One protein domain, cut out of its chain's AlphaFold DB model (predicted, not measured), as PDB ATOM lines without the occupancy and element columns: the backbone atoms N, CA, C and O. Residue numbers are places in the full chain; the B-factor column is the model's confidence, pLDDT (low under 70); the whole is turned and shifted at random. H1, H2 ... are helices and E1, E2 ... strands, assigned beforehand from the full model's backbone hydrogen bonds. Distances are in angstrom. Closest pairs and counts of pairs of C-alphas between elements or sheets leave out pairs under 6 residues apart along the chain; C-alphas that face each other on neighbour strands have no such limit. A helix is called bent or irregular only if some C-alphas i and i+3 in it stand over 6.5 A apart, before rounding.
ATOM      1  N   ILE A   2      25.543  54.699   3.136       79.25
ATOM      2  CA  ILE A   2      24.472  53.735   2.817       79.25
ATOM      3  C   ILE A   2      25.025  52.382   2.337       79.25
ATOM      4  O   ILE A   2      24.578  51.344   2.803       79.25
ATOM      5  N   GLU A   3      26.049  52.374   1.476       84.12
ATOM      6  CA  GLU A   3      26.675  51.128   0.991       84.12
ATOM      7  C   GLU A   3      27.254  50.276   2.130       84.12
ATOM      8  O   GLU A   3      27.010  49.078   2.195       84.12
ATOM      9  N   GLN A   4      27.941  50.896   3.096       84.38
ATOM     10  CA  GLN A   4      28.467  50.186   4.268       84.38
ATOM     11  C   GLN A   4      27.340  49.568   5.117       84.38
ATOM     12  O   GLN A   4      27.495  48.484   5.684       84.38
ATOM     13  N   ASP A   5      26.218  50.271   5.239       82.94
ATOM     14  CA  ASP A   5      25.051  49.823   5.994       82.94
ATOM     15  C   ASP A   5      24.331  48.668   5.265       82.94
ATOM     16  O   ASP A   5      23.922  47.691   5.902       82.94
ATOM     17  N   ALA A   6      24.288  48.713   3.928       88.75
ATOM     18  CA  ALA A   6      23.809  47.631   3.068       88.75
ATOM     19  C   ALA A   6      24.713  46.386   3.129       88.75
ATOM     20  O   ALA A   6      24.222  45.266   3.254       88.75
ATOM     21  N   GLU A   7      26.037  46.552   3.139       90.56
ATOM     22  CA  GLU A   7      26.981  45.444   3.336       90.56
ATOM     23  C   GLU A   7      26.780  44.756   4.693       90.56
ATOM     24  O   GLU A   7      26.821  43.527   4.791       90.56
ATOM     25  N   LYS A   8      26.531  45.533   5.756       89.50
ATOM     26  CA  LYS A   8      26.220  44.988   7.087       89.50
ATOM     27  C   LYS A   8      24.891  44.241   7.105       89.50
ATOM     28  O   LYS A   8      24.802  43.189   7.741       89.50
ATOM     29  N   TYR A   9      23.899  44.749   6.380       92.38
ATOM     30  CA  TYR A   9      22.637  44.051   6.174       92.38
ATOM     31  C   TYR A   9      22.875  42.688   5.507       92.38
ATOM     32  O   TYR A   9      22.429  41.661   6.020       92.38
ATOM     33  N   LEU A  10      23.659  42.655   4.422       94.06
ATOM     34  CA  LEU A  10      24.001  41.426   3.697       94.06
ATOM     35  C   LEU A  10      24.755  40.407   4.546       94.06
ATOM     36  O   LEU A  10      24.486  39.214   4.448       94.06
ATOM     37  N   GLN A  11      25.666  40.858   5.409       94.50
ATOM     38  CA  GLN A  11      26.361  39.969   6.345       94.50
ATOM     39  C   GLN A  11      25.374  39.239   7.264       94.50
ATOM     40  O   GLN A  11      25.527  38.040   7.496       94.50
ATOM     41  N   CYS A  12      24.328  39.929   7.731       95.56
ATOM     42  CA  CYS A  12      23.266  39.294   8.511       95.56
ATOM     43  C   CYS A  12      22.483  38.279   7.666       95.56
ATOM     44  O   CYS A  12      22.169  37.197   8.153       95.56
ATOM     45  N   MET A  13      22.195  38.603   6.402       97.31
ATOM     46  CA  MET A  13      21.483  37.708   5.483       97.31
ATOM     47  C   MET A  13      22.256  36.411   5.210       97.31
ATOM     48  O   MET A  13      21.674  35.327   5.250       97.31
ATOM     49  N   GLU A  14      23.568  36.501   4.995       97.75
ATOM     50  CA  GLU A  14      24.430  35.325   4.825       97.75
ATOM     51  C   GLU A  14      24.446  34.438   6.073       97.75
ATOM     52  O   GLU A  14      24.328  33.214   5.975       97.75
ATOM     53  N   GLU A  15      24.524  35.044   7.260       98.06
ATOM     54  CA  GLU A  15      24.469  34.288   8.509       98.06
ATOM     55  C   GLU A  15      23.099  33.616   8.711       98.06
ATOM     56  O   GLU A  15      23.042  32.448   9.103       98.06
ATOM     57  N   ILE A  16      21.995  34.306   8.399       98.38
ATOM     58  CA  ILE A  16      20.645  33.720   8.443       98.38
ATOM     59  C   ILE A  16      20.557  32.515   7.502       98.38
ATOM     60  O   ILE A  16      20.083  31.460   7.924       98.38
ATOM     61  N   LYS A  17      21.051  32.634   6.263       97.12
ATOM     62  CA  LYS A  17      21.049  31.540   5.280       97.12
ATOM     63  C   LYS A  17      21.812  30.318   5.796       97.12
ATOM     64  O   LYS A  17      21.288  29.206   5.752       97.12
ATOM     65  N   ALA A  18      23.005  30.524   6.357       97.12
ATOM     66  CA  ALA A  18      23.790  29.445   6.952       97.12
ATOM     67  C   ALA A  18      23.049  28.765   8.119       97.12
ATOM     68  O   ALA A  18      23.021  27.537   8.209       97.12
ATOM     69  N   ARG A  19      22.396  29.547   8.991       97.50
ATOM     70  CA  ARG A  19      21.605  29.016  10.115       97.50
ATOM     71  C   ARG A  19      20.366  28.250   9.653       97.50
ATOM     72  O   ARG A  19      20.078  27.205  10.228       97.50
ATOM     73  N   ILE A  20      19.669  28.720   8.615       96.88
ATOM     74  CA  ILE A  20      18.547  27.987   8.008       96.88
ATOM     75  C   ILE A  20      19.025  26.639   7.464       96.88
ATOM     76  O   ILE A  20      18.424  25.626   7.805       96.88
ATOM     77  N   GLY A  21      20.154  26.592   6.748       94.94
ATOM     78  CA  GLY A  21      20.714  25.322   6.264       94.94
ATOM     79  C   GLY A  21      21.037  24.326   7.389       94.94
ATOM     80  O   GLY A  21      20.797  23.123   7.254       94.94
ATOM     81  N   VAL A  22      21.508  24.816   8.543       94.50
ATOM     82  CA  VAL A  22      21.706  23.986   9.747       94.50
ATOM     83  C   VAL A  22      20.373  23.455  10.289       94.50
ATOM     84  O   VAL A  22      20.276  22.270  10.614       94.50
ATOM     85  N   ILE A  23      19.340  24.304  10.367       94.50
ATOM     86  CA  ILE A  23      17.999  23.895  10.813       94.50
ATOM     87  C   ILE A  23      17.405  22.860   9.861       94.50
ATOM     88  O   ILE A  23      16.840  21.884  10.328       94.50
ATOM     89  N   GLU A  24      17.532  23.030   8.548       91.00
ATOM     90  CA  GLU A  24      16.981  22.088   7.567       91.00
ATOM     91  C   GLU A  24      17.673  20.721   7.633       91.00
ATOM     92  O   GLU A  24      17.006  19.689   7.548       91.00
ATOM     93  N   THR A  25      18.987  20.703   7.886       87.44
ATOM     94  CA  THR A  25      19.767  19.463   8.044       87.44
ATOM     95  C   THR A  25      19.317  18.637   9.260       87.44
ATOM     96  O   THR A  25      19.285  17.406   9.200       87.44
ATOM     97  N   LEU A  26      18.960  19.296  10.368       78.31
ATOM     98  CA  LEU A  26      18.584  18.637  11.631       78.31
ATOM     99  C   LEU A  26      17.065  18.477  11.810       78.31
ATOM    100  O   LEU A  26      16.591  17.497  12.372       78.31
ATOM    101  N   GLY A  27      16.290  19.451  11.344       64.75
ATOM    102  CA  GLY A  27      14.860  19.596  11.610       64.75
ATOM    103  C   GLY A  27      13.956  18.787  10.684       64.75
ATOM    104  O   GLY A  27      12.776  18.624  10.988       64.75
ATOM    105  N   ILE A  28      14.476  18.245   9.580       64.69
ATOM    106  CA  ILE A  28      13.707  17.457   8.601       64.69
ATOM    107  C   ILE A  28      14.126  15.978   8.675       64.69
ATOM    108  O   ILE A  28      14.445  15.344   7.673       64.69
ATOM    109  N   GLN A  29      14.158  15.419   9.884       70.62
ATOM    110  CA  GLN A  29      14.494  14.012  10.124       70.62
ATOM    111  C   GLN A  29      13.307  13.253  10.737       70.62
ATOM    112  O   GLN A  29      12.472  13.831  11.423       70.62
ATOM    113  N   ASN A  30      13.228  11.934  10.517       65.25
ATOM    114  CA  ASN A  30      12.122  11.097  11.022       65.25
ATOM    115  C   ASN A  30      12.074  10.991  12.559       65.25
ATOM    116  O   ASN A  30      11.047  10.603  13.120       65.25
ATOM    117  N   ARG A  31      13.185  11.281  13.245       73.62
ATOM    118  CA  ARG A  31      13.291  11.313  14.705       73.62
ATOM    119  C   ARG A  31      14.196  12.468  15.100       73.62
ATOM    120  O   ARG A  31      15.276  12.591  14.543       73.62
ATOM    121  N   VAL A  32      13.751  13.257  16.071       81.88
ATOM    122  CA  VAL A  32      14.515  14.353  16.662       81.88
ATOM    123  C   VAL A  32      14.466  14.199  18.182       81.88
ATOM    124  O   VAL A  32      13.444  13.794  18.748       81.88
ATOM    125  N   THR A  33      15.570  14.495  18.844       90.19
ATOM    126  CA  THR A  33      15.691  14.527  20.302       90.19
ATOM    127  C   THR A  33      15.304  15.900  20.852       90.19
ATOM    128  O   THR A  33      15.272  16.897  20.130       90.19
ATOM    129  N   ILE A  34      15.051  15.982  22.161       90.81
ATOM    130  CA  ILE A  34      14.762  17.263  22.827       90.81
ATOM    131  C   ILE A  34      15.913  18.266  22.666       90.81
ATOM    132  O   ILE A  34      15.670  19.447  22.444       90.81
ATOM    133  N   TYR A  35      17.160  17.792  22.700       91.50
ATOM    134  CA  TYR A  35      18.351  18.638  22.617       91.50
ATOM    135  C   TYR A  35      18.565  19.185  21.206       91.50
ATOM    136  O   TYR A  35      19.004  20.320  21.033       91.50
ATOM    137  N   GLU A  36      18.206  18.409  20.184       92.19
ATOM    138  CA  GLU A  36      18.191  18.889  18.801       92.19
ATOM    139  C   GLU A  36      17.104  19.947  18.593       92.19
ATOM    140  O   GLU A  36      17.348  20.937  17.905       92.19
ATOM    141  N   ILE A  37      15.939  19.812  19.242       93.19
ATOM    142  CA  ILE A  37      14.901  20.858  19.228       93.19
ATOM    143  C   ILE A  37      15.414  22.128  19.915       93.19
ATOM    144  O   ILE A  37      15.286  23.214  19.352       93.19
ATOM    145  N   GLU A  38      16.037  22.020  21.089       94.69
ATOM    146  CA  GLU A  38      16.651  23.171  21.770       94.69
ATOM    147  C   GLU A  38      17.701  23.851  20.889       94.69
ATOM    148  O   GLU A  38      17.717  25.077  20.769       94.69
ATOM    149  N   PHE A  39      18.531  23.065  20.200       95.25
ATOM    150  CA  PHE A  39      19.515  23.589  19.264       95.25
ATOM    151  C   PHE A  39      18.871  24.289  18.058       95.25
ATOM    152  O   PHE A  39      19.312  25.378  17.683       95.25
ATOM    153  N   ILE A  40      17.807  23.727  17.475       95.88
ATOM    154  CA  ILE A  40      17.038  24.366  16.395       95.88
ATOM    155  C   ILE A  40      16.465  25.711  16.865       95.88
ATOM    156  O   ILE A  40      16.622  26.725  16.181       95.88
ATOM    157  N   TYR A  41      15.865  25.762  18.056       96.19
ATOM    158  CA  TYR A  41      15.304  27.002  18.597       96.19
ATOM    159  C   TYR A  41      16.375  28.016  19.023       96.19
ATOM    160  O   TYR A  41      16.149  29.225  18.926       96.19
ATOM    161  N   LEU A  42      17.585  27.572  19.375       96.81
ATOM    162  CA  LEU A  42      18.745  28.458  19.492       96.81
ATOM    163  C   LEU A  42      19.086  29.114  18.144       96.81
ATOM    164  O   LEU A  42      19.368  30.315  18.102       96.81
ATOM    165  N   GLN A  43      19.030  28.362  17.038       97.81
ATOM    166  CA  GLN A  43      19.243  28.935  15.706       97.81
ATOM    167  C   GLN A  43      18.145  29.938  15.343       97.81
ATOM    168  O   GLN A  43      18.466  31.044  14.906       97.81
ATOM    169  N   PHE A  44      16.871  29.618  15.600       97.62
ATOM    170  CA  PHE A  44      15.775  30.573  15.400       97.62
ATOM    171  C   PHE A  44      15.953  31.841  16.230       97.62
ATOM    172  O   PHE A  44      15.766  32.938  15.707       97.62
ATOM    173  N   ARG A  45      16.385  31.721  17.492       96.12
ATOM    174  CA  ARG A  45      16.669  32.883  18.341       96.12
ATOM    175  C   ARG A  45      17.697  33.812  17.696       96.12
ATOM    176  O   ARG A  45      17.488  35.021  17.650       96.12
ATOM    177  N   LYS A  46      18.778  33.244  17.157       96.44
ATOM    178  CA  LYS A  46      19.802  34.009  16.438       96.44
ATOM    179  C   LYS A  46      19.281  34.620  15.143       96.44
ATOM    180  O   LYS A  46      19.589  35.773  14.873       96.44
ATOM    181  N   ILE A  47      18.470  33.896  14.375       97.88
ATOM    182  CA  ILE A  47      17.853  34.422  13.148       97.88
ATOM    183  C   ILE A  47      16.952  35.621  13.460       97.88
ATOM    184  O   ILE A  47      17.062  36.650  12.801       97.88
ATOM    185  N   VAL A  48      16.109  35.527  14.491       95.94
ATOM    186  CA  VAL A  48      15.247  36.639  14.918       95.94
ATOM    187  C   VAL A  48      16.079  37.859  15.324       95.94
ATOM    188  O   VAL A  48      15.789  38.975  14.892       95.94
ATOM    189  N   GLU A  49      17.146  37.655  16.101       92.50
ATOM    190  CA  GLU A  49      18.092  38.719  16.456       92.50
ATOM    191  C   GLU A  49      18.751  39.344  15.217       92.50
ATOM    192  O   GLU A  49      18.823  40.567  15.124       92.50
ATOM    193  N   LEU A  50      19.166  38.535  14.239       94.81
ATOM    194  CA  LEU A  50      19.770  39.011  12.992       94.81
ATOM    195  C   LEU A  50      18.791  39.819  12.132       94.81
ATOM    196  O   LEU A  50      19.195  40.853  11.613       94.81
ATOM    197  N   ILE A  51      17.520  39.414  12.020       95.00
ATOM    198  CA  ILE A  51      16.484  40.179  11.292       95.00
ATOM    199  C   ILE A  51      16.276  41.556  11.938       95.00
ATOM    200  O   ILE A  51      16.145  42.577  11.256       95.00
ATOM    201  N   MET A  52      16.271  41.605  13.271       89.06
ATOM    202  CA  MET A  52      16.208  42.873  13.993       89.06
ATOM    203  C   MET A  52      17.477  43.704  13.734       89.06
ATOM    204  O   MET A  52      17.396  44.858  13.312       89.06
ATOM    205  N   PHE A  53      18.665  43.131  13.927       85.62
ATOM    206  CA  PHE A  53      19.924  43.860  13.767       85.62
ATOM    207  C   PHE A  53      20.217  44.304  12.333       85.62
ATOM    208  O   PHE A  53      20.833  45.354  12.155       85.62
ATOM    209  N   SER A  54      19.760  43.575  11.318       88.50
ATOM    210  CA  SER A  54      19.893  43.998   9.923       88.50
ATOM    211  C   SER A  54      19.025  45.226   9.646       88.50
ATOM    212  O   SER A  54      19.500  46.224   9.105       88.50
ATOM    213  N   SER A  55      17.781  45.224  10.129       81.94
ATOM    214  CA  SER A  55      16.875  46.377  10.022       81.94
ATOM    215  C   SER A  55      17.455  47.643  10.672       81.94
ATOM    216  O   SER A  55      17.260  48.769  10.211       81.94
ATOM    217  N   ILE A  56      18.230  47.444  11.736       78.31
ATOM    218  CA  ILE A  56      19.008  48.477  12.414       78.31
ATOM    219  C   ILE A  56      20.226  48.922  11.596       78.31
ATOM    220  O   ILE A  56      20.524  50.116  11.540       78.31
ATOM    221  N   SER A  57      20.981  47.978  11.023       73.31
ATOM    222  CA  SER A  57      22.247  48.283  10.354       73.31
ATOM    223  C   SER A  57      22.046  49.158   9.129       73.31
ATOM    224  O   SER A  57      22.895  49.997   8.871       73.31
ATOM    225  N   ALA A  58      20.894  49.036   8.465       67.12
ATOM    226  CA  ALA A  58      20.436  49.923   7.398       67.12
ATOM    227  C   ALA A  58      20.303  51.411   7.819       67.12
ATOM    228  O   ALA A  58      20.078  52.272   6.976       67.12
ATOM    229  N   ASN A  59      20.415  51.713   9.121       68.75
ATOM    230  CA  ASN A  59      19.993  52.960   9.762       68.75
ATOM    231  C   ASN A  59      20.988  53.439  10.851       68.75
ATOM    232  O   ASN A  59      20.619  54.016  11.883       68.75
ATOM    233  N   LYS A  60      22.286  53.174  10.651       67.06
ATOM    234  CA  LYS A  60      23.345  53.230  11.679       67.06
ATOM    235  C   LYS A  60      23.500  54.574  12.398       67.06
ATOM    236  O   LYS A  60      23.843  54.587  13.586       67.06
ATOM    237  N   VAL A  61      23.305  55.699  11.707       67.00
ATOM    238  CA  VAL A  61      23.507  57.049  12.274       67.00
ATOM    239  C   VAL A  61      22.508  57.336  13.394       67.00
ATOM    240  O   VAL A  61      22.920  57.706  14.495       67.00
ATOM    241  N   GLU A  62      21.220  57.090  13.158       66.06
ATOM    242  CA  GLU A  62      20.192  57.255  14.190       66.06
ATOM    243  C   GLU A  62      20.293  56.171  15.261       66.06
ATOM    244  O   GLU A  62      20.149  56.444  16.457       66.06
ATOM    245  N   TYR A  63      20.672  54.952  14.873       64.81
ATOM    246  CA  TYR A  63      20.802  53.868  15.836       64.81
ATOM    247  C   TYR A  63      21.932  54.077  16.853       64.81
ATOM    248  O   TYR A  63      21.791  53.702  18.020       64.81
ATOM    249  N   LYS A  64      23.043  54.729  16.472       66.56
ATOM    250  CA  LYS A  64      24.115  55.091  17.420       66.56
ATOM    251  C   LYS A  64      23.598  55.920  18.600       66.56
ATOM    252  O   LYS A  64      24.118  55.760  19.705       66.56
ATOM    253  N   LYS A  65      22.561  56.741  18.401       67.62
ATOM    254  CA  LYS A  65      21.943  57.551  19.467       67.62
ATOM    255  C   LYS A  65      21.149  56.697  20.461       67.62
ATOM    256  O   LYS A  65      21.057  57.043  21.636       67.62
ATOM    257  N   GLN A  66      20.632  55.553  20.015       64.06
ATOM    258  CA  GLN A  66      19.801  54.652  20.818       64.06
ATOM    259  C   GLN A  66      20.525  53.365  21.270       64.06
ATOM    260  O   GLN A  66      19.987  52.598  22.070       64.06
ATOM    261  N   HIS A  67      21.773  53.152  20.835       59.41
ATOM    262  CA  HIS A  67      22.574  51.935  21.033       59.41
ATOM    263  C   HIS A  67      22.626  51.420  22.487       59.41
ATOM    264  O   HIS A  67      22.630  50.211  22.724       59.41
ATOM    265  N   ARG A  68      22.610  52.323  23.480       60.97
ATOM    266  CA  ARG A  68      22.574  51.957  24.910       60.97
ATOM    267  C   ARG A  68      21.302  51.199  25.311       60.97
ATOM    268  O   ARG A  68      21.396  50.281  26.120       60.97
ATOM    269  N   ARG A  69      20.140  51.552  24.747       60.62
ATOM    270  CA  ARG A  69      18.856  50.894  25.048       60.62
ATOM    271  C   ARG A  69      18.846  49.474  24.492       60.62
ATOM    272  O   ARG A  69      18.599  48.526  25.224       60.62
ATOM    273  N   PHE A  70      19.268  49.296  23.245       60.56
ATOM    274  CA  PHE A  70      19.265  47.981  22.602       60.56
ATOM    275  C   PHE A  70      20.255  46.979  23.201       60.56
ATOM    276  O   PHE A  70      19.938  45.800  23.294       60.56
ATOM    277  N   LYS A  71      21.413  47.434  23.703       57.34
ATOM    278  CA  LYS A  71      22.366  46.555  24.410       57.34
ATOM    279  C   LYS A  71      21.771  45.920  25.680       57.34
ATOM    280  O   LYS A  71      22.283  44.912  26.155       57.34
ATOM    281  N   THR A  72      20.707  46.507  26.234       56.88
ATOM    282  CA  THR A  72      20.037  46.037  27.461       56.88
ATOM    283  C   THR A  72      18.660  45.420  27.208       56.88
ATOM    284  O   THR A  72      18.047  44.891  28.132       56.88
ATOM    285  N   HIS A  73      18.168  45.439  25.966       58.19
ATOM    286  CA  HIS A  73      16.883  44.858  25.600       58.19
ATOM    287  C   HIS A  73      17.103  43.589  24.781       58.19
ATOM    288  O   HIS A  73      17.424  43.648  23.605       58.19
ATOM    289  N   TRP A  74      16.891  42.431  25.404       62.88
ATOM    290  CA  TRP A  74      16.823  41.117  24.742       62.88
ATOM    291  C   TRP A  74      15.380  40.712  24.387       62.88
ATOM    292  O   TRP A  74      15.108  39.556  24.060       62.88
ATOM    293  N   ASN A  75      14.430  41.642  24.519       79.94
ATOM    294  CA  ASN A  75      13.014  41.418  24.254       79.94
ATOM    295  C   ASN A  75      12.669  41.940  22.853       79.94
ATOM    296  O   ASN A  75      12.707  43.151  22.629       79.94
ATOM    297  N   ALA A  76      12.321  41.037  21.931       83.69
ATOM    298  CA  ALA A  76      12.052  41.386  20.538       83.69
ATOM    299  C   ALA A  76      10.931  42.420  20.385       83.69
ATOM    300  O   ALA A  76      11.065  43.344  19.589       83.69
ATOM    301  N   LYS A  77       9.864  42.336  21.192       87.06
ATOM    302  CA  LYS A  77       8.756  43.300  21.153       87.06
ATOM    303  C   LYS A  77       9.243  44.730  21.398       87.06
ATOM    304  O   LYS A  77       8.994  45.602  20.573       87.06
ATOM    305  N   ARG A  78      10.008  44.956  22.471       85.06
ATOM    306  CA  ARG A  78      10.544  46.293  22.801       85.06
ATOM    307  C   ARG A  78      11.504  46.820  21.740       85.06
ATOM    308  O   ARG A  78      11.526  48.017  21.456       85.06
ATOM    309  N   ILE A  79      12.313  45.924  21.174       84.19
ATOM    310  CA  ILE A  79      13.225  46.268  20.086       84.19
ATOM    311  C   ILE A  79      12.417  46.742  18.867       84.19
ATOM    312  O   ILE A  79      12.708  47.811  18.337       84.19
ATOM    313  N   LEU A  80      11.392  45.988  18.450       87.81
ATOM    314  CA  LEU A  80      10.548  46.337  17.305       87.81
ATOM    315  C   LEU A  80       9.750  47.631  17.528       87.81
ATOM    316  O   LEU A  80       9.634  48.421  16.597       87.81
ATOM    317  N   GLU A  81       9.234  47.865  18.738       87.81
ATOM    318  CA  GLU A  81       8.571  49.127  19.113       87.81
ATOM    319  C   GLU A  81       9.530  50.311  18.936       87.81
ATOM    320  O   GLU A  81       9.217  51.264  18.226       87.81
ATOM    321  N   SER A  82      10.749  50.193  19.475       84.12
ATOM    322  CA  SER A  82      11.778  51.234  19.346       84.12
ATOM    323  C   SER A  82      12.182  51.468  17.885       84.12
ATOM    324  O   SER A  82      12.438  52.599  17.488       84.12
ATOM    325  N   MET A  83      12.244  50.416  17.059       84.12
ATOM    326  CA  MET A  83      12.516  50.573  15.624       84.12
ATOM    327  C   MET A  83      11.371  51.260  14.888       84.12
ATOM    328  O   MET A  83      11.626  52.085  14.014       84.12
ATOM    329  N   HIS A  84      10.126  50.944  15.242       88.06
ATOM    330  CA  HIS A  84       8.954  51.547  14.620       88.06
ATOM    331  C   HIS A  84       8.880  53.056  14.885       88.06
ATOM    332  O   HIS A  84       8.524  53.804  13.980       88.06
ATOM    333  N   GLU A  85       9.279  53.503  16.080       86.19
ATOM    334  CA  GLU A  85       9.403  54.931  16.410       86.19
ATOM    335  C   GLU A  85      10.428  55.659  15.525       86.19
ATOM    336  O   GLU A  85      10.251  56.835  15.220       86.19
ATOM    337  N   ILE A  86      11.501  54.975  15.114       83.94
ATOM    338  CA  ILE A  86      12.573  55.558  14.291       83.94
ATOM    339  C   ILE A  86      12.195  55.555  12.807       83.94
ATOM    340  O   ILE A  86      12.402  56.541  12.107       83.94
ATOM    341  N   ASN A  87      11.696  54.425  12.314       86.38
ATOM    342  CA  ASN A  87      11.336  54.228  10.916       86.38
ATOM    343  C   ASN A  87      10.145  53.267  10.855       86.38
ATOM    344  O   ASN A  87      10.352  52.061  10.928       86.38
ATOM    345  N   PRO A  88       8.905  53.744  10.677       89.12
ATOM    346  CA  PRO A  88       7.721  52.885  10.686       89.12
ATOM    347  C   PRO A  88       7.753  51.722   9.682       89.12
ATOM    348  O   PRO A  88       7.172  50.663   9.953       89.12
ATOM    349  N   ASN A  89       8.486  51.903   8.577       89.56
ATOM    350  CA  ASN A  89       8.593  50.992   7.439       89.56
ATOM    351  C   ASN A  89       9.896  50.166   7.447       89.56
ATOM    352  O   ASN A  89      10.279  49.603   6.424       89.56
ATOM    353  N   PHE A  90      10.572  50.063   8.598       89.00
ATOM    354  CA  PHE A  90      11.852  49.354   8.733       89.00
ATOM    355  C   PHE A  90      11.795  47.855   8.412       89.00
ATOM    356  O   PHE A  90      12.826  47.242   8.150       89.00
ATOM    357  N   TYR A  91      10.622  47.234   8.545       94.56
ATOM    358  CA  TYR A  91      10.503  45.783   8.487       94.56
ATOM    359  C   TYR A  91      10.556  45.291   7.035       94.56
ATOM    360  O   TYR A  91       9.872  45.897   6.200       94.56
ATOM    361  N   PRO A  92      11.286  44.198   6.729       96.00
ATOM    362  CA  PRO A  92      11.376  43.674   5.372       96.00
ATOM    363  C   PRO A  92      10.001  43.445   4.740       96.00
ATOM    364  O   PRO A  92       9.107  42.871   5.362       96.00
ATOM    365  N   GLN A  93       9.849  43.914   3.504       96.75
ATOM    366  CA  GLN A  93       8.669  43.719   2.670       96.75
ATOM    367  C   GLN A  93       8.995  42.650   1.628       96.75
ATOM    368  O   GLN A  93       9.803  42.919   0.733       96.75
ATOM    369  N   PRO A  94       8.451  41.433   1.751       98.06
ATOM    370  CA  PRO A  94       8.760  40.360   0.825       98.06
ATOM    371  C   PRO A  94       8.078  40.584  -0.521       98.06
ATOM    372  O   PRO A  94       6.944  41.063  -0.603       98.06
ATOM    373  N   SER A  95       8.753  40.184  -1.590       97.12
ATOM    374  CA  SER A  95       8.185  40.220  -2.931       97.12
ATOM    375  C   SER A  95       8.746  39.110  -3.808       97.12
ATOM    376  O   SER A  95       9.767  38.497  -3.498       97.12
ATOM    377  N   ARG A  96       8.069  38.834  -4.917       94.12
ATOM    378  CA  ARG A  96       8.465  37.837  -5.905       94.12
ATOM    379  C   ARG A  96       8.870  38.540  -7.190       94.12
ATOM    380  O   ARG A  96       8.142  39.393  -7.678       94.12
ATOM    381  N   GLN A  97      10.022  38.164  -7.731       90.56
ATOM    382  CA  GLN A  97      10.423  38.587  -9.068       90.56
ATOM    383  C   GLN A  97       9.763  37.683 -10.112       90.56
ATOM    384  O   GLN A  97       9.693  36.465  -9.927       90.56
ATOM    385  N   GLY A  98       9.297  38.281 -11.200       90.19
ATOM    386  CA  GLY A  98       8.650  37.583 -12.302       90.19
ATOM    387  C   GLY A  98       8.868  38.293 -13.631       90.19
ATOM    388  O   GLY A  98       9.686  39.211 -13.739       90.19
ATOM    389  N   TYR A  99       8.129  37.841 -14.637       90.88
ATOM    390  CA  TYR A  99       8.025  38.493 -15.933       90.88
ATOM    391  C   TYR A  99       6.548  38.594 -16.312       90.88
ATOM    392  O   TYR A  99       5.787  37.656 -16.060       90.88
ATOM    393  N   ASP A 100       6.147  39.717 -16.897       90.50
ATOM    394  CA  ASP A 100       4.805  39.882 -17.452       90.50
ATOM    395  C   ASP A 100       4.679  39.247 -18.850       90.50
ATOM    396  O   ASP A 100       5.607  38.626 -19.380       90.50
ATOM    397  N   SER A 101       3.504  39.401 -19.467       90.88
ATOM    398  CA  SER A 101       3.225  38.908 -20.821       90.88
ATOM    399  C   SER A 101       4.089  39.547 -21.912       90.88
ATOM    400  O   SER A 101       4.167  39.001 -23.012       90.88
ATOM    401  N   GLU A 102       4.723  40.684 -21.631       92.19
ATOM    402  CA  GLU A 102       5.610  41.404 -22.548       92.19
ATOM    403  C   GLU A 102       7.094  41.111 -22.271       92.19
ATOM    404  O   GLU A 102       7.977  41.744 -22.853       92.19
ATOM    405  N   ASN A 103       7.385  40.122 -21.416       89.88
ATOM    406  CA  ASN A 103       8.732  39.745 -20.994       89.88
ATOM    407  C   ASN A 103       9.477  40.874 -20.250       89.88
ATOM    408  O   ASN A 103      10.713  40.902 -20.219       89.88
ATOM    409  N   GLN A 104       8.738  41.794 -19.622       88.31
ATOM    410  CA  GLN A 104       9.293  42.807 -18.727       88.31
ATOM    411  C   GLN A 104       9.341  42.270 -17.297       88.31
ATOM    412  O   GLN A 104       8.465  41.521 -16.870       88.31
ATOM    413  N   ARG A 105      10.377  42.641 -16.535       86.38
ATOM    414  CA  ARG A 105      10.531  42.188 -15.145       86.38
ATOM    415  C   ARG A 105       9.437  42.778 -14.258       86.38
ATOM    416  O   ARG A 105       9.320  43.997 -14.164       86.38
ATOM    417  N   THR A 106       8.731  41.920 -13.529       91.50
ATOM    418  CA  THR A 106       7.763  42.316 -12.500       91.50
ATOM    419  C   THR A 106       8.302  42.046 -11.106       91.50
ATOM    420  O   THR A 106       9.183  41.204 -10.895       91.50
ATOM    421  N   VAL A 107       7.776  42.797 -10.138       93.12
ATOM    422  CA  VAL A 107       8.039  42.589  -8.718       93.12
ATOM    423  C   VAL A 107       6.714  42.695  -7.986       93.12
ATOM    424  O   VAL A 107       6.191  43.792  -7.798       93.12
ATOM    425  N   ASP A 108       6.195  41.550  -7.564       94.94
ATOM    426  CA  ASP A 108       4.874  41.440  -6.957       94.94
ATOM    427  C   ASP A 108       5.003  41.253  -5.440       94.94
ATOM    428  O   ASP A 108       5.755  40.377  -4.995       94.94
ATOM    429  N   PRO A 109       4.314  42.054  -4.608       96.12
ATOM    430  CA  PRO A 109       4.395  41.918  -3.159       96.12
ATOM    431  C   PRO A 109       3.819  40.575  -2.693       96.12
ATOM    432  O   PRO A 109       2.797  40.107  -3.197       96.12
ATOM    433  N   ILE A 110       4.451  39.967  -1.688       97.12
ATOM    434  CA  ILE A 110       3.913  38.787  -1.004       97.12
ATOM    435  C   ILE A 110       3.073  39.275   0.179       97.12
ATOM    436  O   ILE A 110       3.584  39.923   1.090       97.12
ATOM    437  N   LEU A 111       1.772  38.980   0.158       95.94
ATOM    438  CA  LEU A 111       0.812  39.545   1.115       95.94
ATOM    439  C   LEU A 111       0.597  38.680   2.364       95.94
ATOM    440  O   LEU A 111       0.195  39.203   3.403       95.94
ATOM    441  N   ASP A 112       0.892  37.383   2.293       96.31
ATOM    442  CA  ASP A 112       0.721  36.435   3.391       96.31
ATOM    443  C   ASP A 112       1.822  35.359   3.414       96.31
ATOM    444  O   ASP A 112       2.753  35.362   2.608       96.31
ATOM    445  N   GLY A 113       1.774  34.470   4.408       96.62
ATOM    446  CA  GLY A 113       2.678  33.318   4.486       96.62
ATOM    447  C   GLY A 113       4.140  33.641   4.825       96.62
ATOM    448  O   GLY A 113       4.964  32.728   4.858       96.62
ATOM    449  N   TYR A 114       4.480  34.900   5.101       98.31
ATOM    450  CA  TYR A 114       5.802  35.329   5.561       98.31
ATOM    451  C   TYR A 114       5.838  35.565   7.077       98.31
ATOM    452  O   TYR A 114       4.807  35.601   7.751       98.31
ATOM    453  N   LEU A 115       7.039  35.709   7.639       98.44
ATOM    454  CA  LEU A 115       7.230  36.023   9.055       98.44
ATOM    455  C   LEU A 115       6.834  37.482   9.316       98.44
ATOM    456  O   LEU A 115       7.592  38.394   9.010       98.44
ATOM    457  N   THR A 116       5.649  37.720   9.874       97.75
ATOM    458  CA  THR A 116       5.229  39.076  10.258       97.75
ATOM    459  C   THR A 116       5.957  39.562  11.519       97.75
ATOM    460  O   THR A 116       6.549  38.779  12.264       97.75
ATOM    461  N   LYS A 117       5.840  40.856  11.850       95.94
ATOM    462  CA  LYS A 117       6.309  41.391  13.146       95.94
ATOM    463  C   LYS A 117       5.700  40.645  14.343       95.94
ATOM    464  O   LYS A 117       6.393  40.411  15.329       95.94
ATOM    465  N   VAL A 118       4.423  40.259  14.255       96.50
ATOM    466  CA  VAL A 118       3.724  39.504  15.311       96.50
ATOM    467  C   VAL A 118       4.285  38.087  15.419       96.50
ATOM    468  O   VAL A 118       4.573  37.624  16.521       96.50
ATOM    469  N   ASP A 119       4.507  37.427  14.280       98.06
ATOM    470  CA  ASP A 119       5.145  36.112  14.234       98.06
ATOM    471  C   ASP A 119       6.562  36.139  14.808       98.06
ATOM    472  O   ASP A 119       6.931  35.245  15.562       98.06
ATOM    473  N   LEU A 120       7.347  37.173  14.490       97.19
ATOM    474  CA  LEU A 120       8.708  37.327  14.996       97.19
ATOM    475  C   LEU A 120       8.732  37.438  16.525       97.19
ATOM    476  O   LEU A 120       9.573  36.806  17.164       97.19
ATOM    477  N   VAL A 121       7.803  38.198  17.122       96.06
ATOM    478  CA  VAL A 121       7.661  38.267  18.589       96.06
ATOM    479  C   VAL A 121       7.275  36.903  19.156       96.06
ATOM    480  O   VAL A 121       7.925  36.436  20.089       96.06
ATOM    481  N   ARG A 122       6.282  36.230  18.560       96.81
ATOM    482  CA  ARG A 122       5.848  34.896  19.002       96.81
ATOM    483  C   ARG A 122       6.993  33.881  18.962       96.81
ATOM    484  O   ARG A 122       7.200  33.167  19.940       96.81
ATOM    485  N   LEU A 123       7.747  33.840  17.864       97.25
ATOM    486  CA  LEU A 123       8.895  32.950  17.712       97.25
ATOM    487  C   LEU A 123       9.988  33.285  18.735       97.25
ATOM    488  O   LEU A 123      10.537  32.386  19.364       97.25
ATOM    489  N   ASN A 124      10.278  34.570  18.956       95.00
ATOM    490  CA  ASN A 124      11.247  34.992  19.966       95.00
ATOM    491  C   ASN A 124      10.873  34.532  21.383       95.00
ATOM    492  O   ASN A 124      11.757  34.123  22.145       95.00
ATOM    493  N   ASP A 125       9.590  34.633  21.731       93.62
ATOM    494  CA  ASP A 125       9.069  34.238  23.038       93.62
ATOM    495  C   ASP A 125       9.113  32.711  23.200       93.62
ATOM    496  O   ASP A 125       9.662  32.232  24.193       93.62
ATOM    497  N   GLN A 126       8.693  31.949  22.177       94.62
ATOM    498  CA  GLN A 126       8.849  30.486  22.137       94.62
ATOM    499  C   GLN A 126      10.315  30.062  22.312       94.62
ATOM    500  O   GLN A 126      10.611  29.164  23.101       94.62
ATOM    501  N   CYS A 127      11.258  30.731  21.636       94.81
ATOM    502  CA  CYS A 127      12.685  30.467  21.827       94.81
ATOM    503  C   CYS A 127      13.113  30.674  23.287       94.81
ATOM    504  O   CYS A 127      13.870  29.866  23.819       94.81
ATOM    505  N   GLY A 128      12.643  31.741  23.941       91.44
ATOM    506  CA  GLY A 128      12.933  31.991  25.355       91.44
ATOM    507  C   GLY A 128      12.416  30.863  26.247       91.44
ATOM    508  O   GLY A 128      13.173  30.304  27.042       91.44
ATOM    509  N   GLU A 129      11.155  30.474  26.065       91.06
ATOM    510  CA  GLU A 129      10.540  29.380  26.818       91.06
ATOM    511  C   GLU A 129      11.294  28.059  26.649       91.06
ATOM    512  O   GLU A 129      11.542  27.364  27.633       91.06
ATOM    513  N   ILE A 130      11.697  27.711  25.426       92.44
ATOM    514  CA  ILE A 130      12.392  26.450  25.131       92.44
ATOM    515  C   ILE A 130      13.805  26.445  25.712       92.44
ATOM    516  O   ILE A 130      14.178  25.463  26.349       92.44
ATOM    517  N   LEU A 131      14.552  27.542  25.569       91.88
ATOM    518  CA  LEU A 131      15.964  27.613  25.962       91.88
ATOM    519  C   LEU A 131      16.188  27.781  27.471       91.88
ATOM    520  O   LEU A 131      17.279  27.493  27.964       91.88
ATOM    521  N   HIS A 132      15.197  28.260  28.223       89.75
ATOM    522  CA  HIS A 132      15.315  28.336  29.678       89.75
ATOM    523  C   HIS A 132      15.248  26.952  30.324       89.75
ATOM    524  O   HIS A 132      14.392  26.137  29.983       89.75
ATOM    525  N   ALA A 133      16.103  26.700  31.317       86.69
ATOM    526  CA  ALA A 133      16.013  25.485  32.116       86.69
ATOM    527  C   ALA A 133      14.628  25.375  32.775       86.69
ATOM    528  O   ALA A 133      14.107  26.340  33.341       86.69
ATOM    529  N   THR A 134      14.030  24.190  32.692       83.81
ATOM    530  CA  THR A 134      12.724  23.914  33.292       83.81
ATOM    531  C   THR A 134      12.871  23.790  34.806       83.81
ATOM    532  O   THR A 134      13.746  23.076  35.297       83.81
ATOM    533  N   ASN A 135      12.007  24.465  35.565       84.00
ATOM    534  CA  ASN A 135      11.942  24.275  37.011       84.00
ATOM    535  C   ASN A 135      11.436  22.843  37.302       84.00
ATOM    536  O   ASN A 135      10.395  22.481  36.744       84.00
ATOM    537  N   PRO A 136      12.084  22.057  38.188       85.56
ATOM    538  CA  PRO A 136      11.642  20.703  38.552       85.56
ATOM    539  C   PRO A 136      10.172  20.572  38.992       85.56
ATOM    540  O   PRO A 136       9.622  19.479  38.932       85.56
ATOM    541  N   TYR A 137       9.532  21.667  39.419       87.00
ATOM    542  CA  TYR A 137       8.128  21.697  39.855       87.00
ATOM    543  C   TYR A 137       7.149  22.258  38.810       87.00
ATOM    544  O   TYR A 137       5.959  22.398  39.087       87.00
ATOM    545  N   SER A 138       7.634  22.641  37.627       84.94
ATOM    546  CA  SER A 138       6.793  23.174  36.551       84.94
ATOM    547  C   SER A 138       6.244  22.070  35.647       84.94
ATOM    548  O   SER A 138       6.734  20.942  35.638       84.94
ATOM    549  N   ARG A 139       5.203  22.399  34.875       82.44
ATOM    550  CA  ARG A 139       4.662  21.493  33.859       82.44
ATOM    551  C   ARG A 139       5.723  21.207  32.794       82.44
ATOM    552  O   ARG A 139       6.425  22.114  32.354       82.44
ATOM    553  N   GLU A 140       5.786  19.956  32.353       83.31
ATOM    554  CA  GLU A 140       6.672  19.540  31.270       83.31
ATOM    555  C   GLU A 140       6.353  20.292  29.967       83.31
ATOM    556  O   GLU A 140       5.187  20.511  29.614       83.31
ATOM    557  N   LYS A 141       7.402  20.704  29.252       86.75
ATOM    558  CA  LYS A 141       7.281  21.391  27.965       86.75
ATOM    559  C   LYS A 141       6.831  20.416  26.881       86.75
ATOM    560  O   LYS A 141       7.329  19.297  26.790       86.75
ATOM    561  N   ASN A 142       5.956  20.868  25.986       89.50
ATOM    562  CA  ASN A 142       5.531  20.069  24.840       89.50
ATOM    563  C   ASN A 142       6.513  20.216  23.663       89.50
ATOM    564  O   ASN A 142       6.227  20.895  22.678       89.50
ATOM    565  N   TYR A 143       7.674  19.560  23.762       90.88
ATOM    566  CA  TYR A 143       8.702  19.576  22.711       90.88
ATOM    567  C   TYR A 143       8.187  19.086  21.353       90.88
ATOM    568  O   TYR A 143       8.632  19.575  20.316       90.88
ATOM    569  N   ARG A 144       7.213  18.166  21.338       90.62
ATOM    570  CA  ARG A 144       6.630  17.672  20.089       90.62
ATOM    571  C   ARG A 144       5.900  18.776  19.324       90.62
ATOM    572  O   ARG A 144       6.141  18.927  18.132       90.62
ATOM    573  N   ALA A 145       5.079  19.572  20.010       92.44
ATOM    574  CA  ALA A 145       4.394  20.703  19.387       92.44
ATOM    575  C   ALA A 145       5.390  21.728  18.822       92.44
ATOM    576  O   ALA A 145       5.228  22.191  17.696       92.44
ATOM    577  N   TYR A 146       6.470  22.018  19.557       93.19
ATOM    578  CA  TYR A 146       7.525  22.907  19.068       93.19
ATOM    579  C   TYR A 146       8.218  22.368  17.821       93.19
ATOM    580  O   TYR A 146       8.519  23.142  16.912       93.19
ATOM    581  N   TYR A 147       8.460  21.059  17.761       93.00
ATOM    582  CA  TYR A 147       9.023  20.422  16.579       93.00
ATOM    583  C   TYR A 147       8.087  20.516  15.367       93.00
ATOM    584  O   TYR A 147       8.532  20.875  14.276       93.00
ATOM    585  N   ASP A 148       6.790  20.268  15.560       92.56
ATOM    586  CA  ASP A 148       5.799  20.322  14.480       92.56
ATOM    587  C   ASP A 148       5.675  21.746  13.871       92.56
ATOM    588  O   ASP A 148       5.338  21.891  12.694       92.56
ATOM    589  N   GLU A 149       6.028  22.801  14.621       94.81
ATOM    590  CA  GLU A 149       6.063  24.190  14.130       94.81
ATOM    591  C   GLU A 149       7.338  24.560  13.341       94.81
ATOM    592  O   GLU A 149       7.308  25.518  12.560       94.81
ATOM    593  N   VAL A 150       8.446  23.812  13.473       95.00
ATOM    594  CA  VAL A 150       9.766  24.167  12.891       95.00
ATOM    595  C   VAL A 150       9.668  24.463  11.395       95.00
ATOM    596  O   VAL A 150      10.164  25.490  10.930       95.00
ATOM    597  N   ARG A 151       8.987  23.597  10.633       94.06
ATOM    598  CA  ARG A 151       8.836  23.773   9.179       94.06
ATOM    599  C   ARG A 151       8.061  25.045   8.839       94.06
ATOM    600  O   ARG A 151       8.409  25.727   7.877       94.06
ATOM    601  N   SER A 152       7.032  25.372   9.620       96.31
ATOM    602  CA  SER A 152       6.259  26.597   9.408       96.31
ATOM    603  C   SER A 152       7.114  27.837   9.654       96.31
ATOM    604  O   SER A 152       7.022  28.788   8.876       96.31
ATOM    605  N   TRP A 153       7.975  27.818  10.676       98.00
ATOM    606  CA  TRP A 153       8.885  28.930  10.949       98.00
ATOM    607  C   TRP A 153       9.934  29.114   9.860       98.00
ATOM    608  O   TRP A 153      10.104  30.238   9.386       98.00
ATOM    609  N   VAL A 154      10.566  28.029   9.399       97.62
ATOM    610  CA  VAL A 154      11.489  28.079   8.252       97.62
ATOM    611  C   VAL A 154      10.788  28.674   7.033       97.62
ATOM    612  O   VAL A 154      11.290  29.636   6.458       97.62
ATOM    613  N   HIS A 155       9.598  28.177   6.687       97.31
ATOM    614  CA  HIS A 155       8.843  28.669   5.533       97.31
ATOM    615  C   HIS A 155       8.551  30.173   5.620       97.31
ATOM    616  O   HIS A 155       8.806  30.906   4.668       97.31
ATOM    617  N   LYS A 156       8.084  30.651   6.779       98.69
ATOM    618  CA  LYS A 156       7.803  32.073   7.010       98.69
ATOM    619  C   LYS A 156       9.055  32.947   6.892       98.69
ATOM    620  O   LYS A 156       8.986  34.022   6.298       98.69
ATOM    621  N   ILE A 157      10.185  32.503   7.449       98.44
ATOM    622  CA  ILE A 157      11.467  33.227   7.375       98.44
ATOM    623  C   ILE A 157      11.966  33.289   5.930       98.44
ATOM    624  O   ILE A 157      12.357  34.357   5.463       98.44
ATOM    625  N   VAL A 158      11.930  32.161   5.217       97.62
ATOM    626  CA  VAL A 158      12.352  32.084   3.813       97.62
ATOM    627  C   VAL A 158      11.468  32.987   2.953       97.62
ATOM    628  O   VAL A 158      11.995  33.853   2.265       97.62
ATOM    629  N   ASN A 159      10.140  32.895   3.076       97.88
ATOM    630  CA  ASN A 159       9.220  33.773   2.346       97.88
ATOM    631  C   ASN A 159       9.446  35.261   2.646       97.88
ATOM    632  O   ASN A 159       9.302  36.078   1.743       97.88
ATOM    633  N   LEU A 160       9.800  35.617   3.888       98.50
ATOM    634  CA  LEU A 160      10.115  37.000   4.253       98.50
ATOM    635  C   LEU A 160      11.376  37.509   3.541       98.50
ATOM    636  O   LEU A 160      11.431  38.677   3.168       98.50
ATOM    637  N   LEU A 161      12.406  36.667   3.418       98.00
ATOM    638  CA  LEU A 161      13.754  37.131   3.094       98.00
ATOM    639  C   LEU A 161      14.226  36.778   1.686       98.00
ATOM    640  O   LEU A 161      15.093  37.489   1.195       98.00
ATOM    641  N   THR A 162      13.695  35.755   1.006       96.81
ATOM    642  CA  THR A 162      14.204  35.295  -0.307       96.81
ATOM    643  C   THR A 162      14.422  36.438  -1.295       96.81
ATOM    644  O   THR A 162      15.506  36.559  -1.871       96.81
TER     645      THR A 162
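AT A GLANCE: This is residues 2 to 162 of the 198 residues of an uncharacterized protein of Paenibacillus sp. OK003 (UniProt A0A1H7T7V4). A flattened bundle of helices is built round H2, with H1 folded against it as a long helical hairpin on one side and H5, H6 and H4 on the other; H3 sits at the edge near H2 and H4. A strand hairpin, E1 and E2, reaches away from the helices beside the end of H6, and residues 133 to 140 stick out as a free loop. The 161 printed residues include six named helices and two named strands, in the order H1 H2 H3 H4 E1 E2 H5 H6, the two-stranded sheet being antiparallel; the class is mostly helix. The whole is compact, with a radius of gyration of the C-alphas of 17.6 A, and spans 59 by 45 by 24 A.

IN THESE COORDINATES: H1, residues 2 to 27, starts at C-alpha 2 (24.472, 53.735, 2.817) and is 36.5 A long. H2, residues 34 to 57, is 34.3 A long. H3, residues 60 to 70, and H4, residues 76 to 86, measure 12.8 A and 15.5 A. E1, residues 93 to 99, begins at C-alpha 93 (8.669, 43.719, 2.670) and measures 19.3 A; E2, residues 105 to 109, measures 13.5 A. H5, residues 117 to 131, is 21.1 A long. H6, residues 143 to 161, is 26.8 A long and ends at C-alpha 161 (13.754, 37.131, 3.094).

HOW THE PARTS SIT: H2 is the hub, touching H1, H4, H5 and H6, and these five helices form a bundle. H1 and H2 form a hairpin, opposite ways at a shallow tilt of 13 degrees; their closest C-alphas, Tyr 9 and Ser 54, are 4.6 A apart. H2 touches H5 at a steep tilt of 40 degrees, closest at the C-alphas of Tyr 41 and Cys 127, 5.4 A. H2 touches H6 with residues 34 to 37 alone, closest at the C-alphas of Ile 37 and Tyr 147, 6.5 A. H4 touches H5, closest at the C-alphas of Ala 76 and Val 121, 5.7 A. H3 is close to but not clearly touching H4, with the C-alphas of Phe 70 and Ile 79 closest at 6.8 A. E1 and E2 form an antiparallel hairpin, with N 96 and O 108 at 2.8 A. The closest C-alphas of E1 and H6, Pro 94 and Leu 160, are 5.0 A apart. H1 and H5 are apart. H3 is irregular, C-alphas 65 and 68 being 7.8 A apart, and so is H6, C-alphas 148 and 151 being 7.0 A apart. Every O i to N i+4 pair is within hydrogen-bond range in H1, H2, H4 and H5, against 12 of 15 in H6 and 2 of 7 in H3, where 4 of 8 O i to N i+3 pairs are within range.

THE WHOLE: The C-alphas of Glu 102 and Tyr 137, the two farthest apart, are 65.5 A apart. The printed part has no cut, and the link from H5 to H6, 11 residues, is long. The mean pLDDT of the printed part is 88.1; residues 27 to 28, 30 and 58 to 74 are under 70.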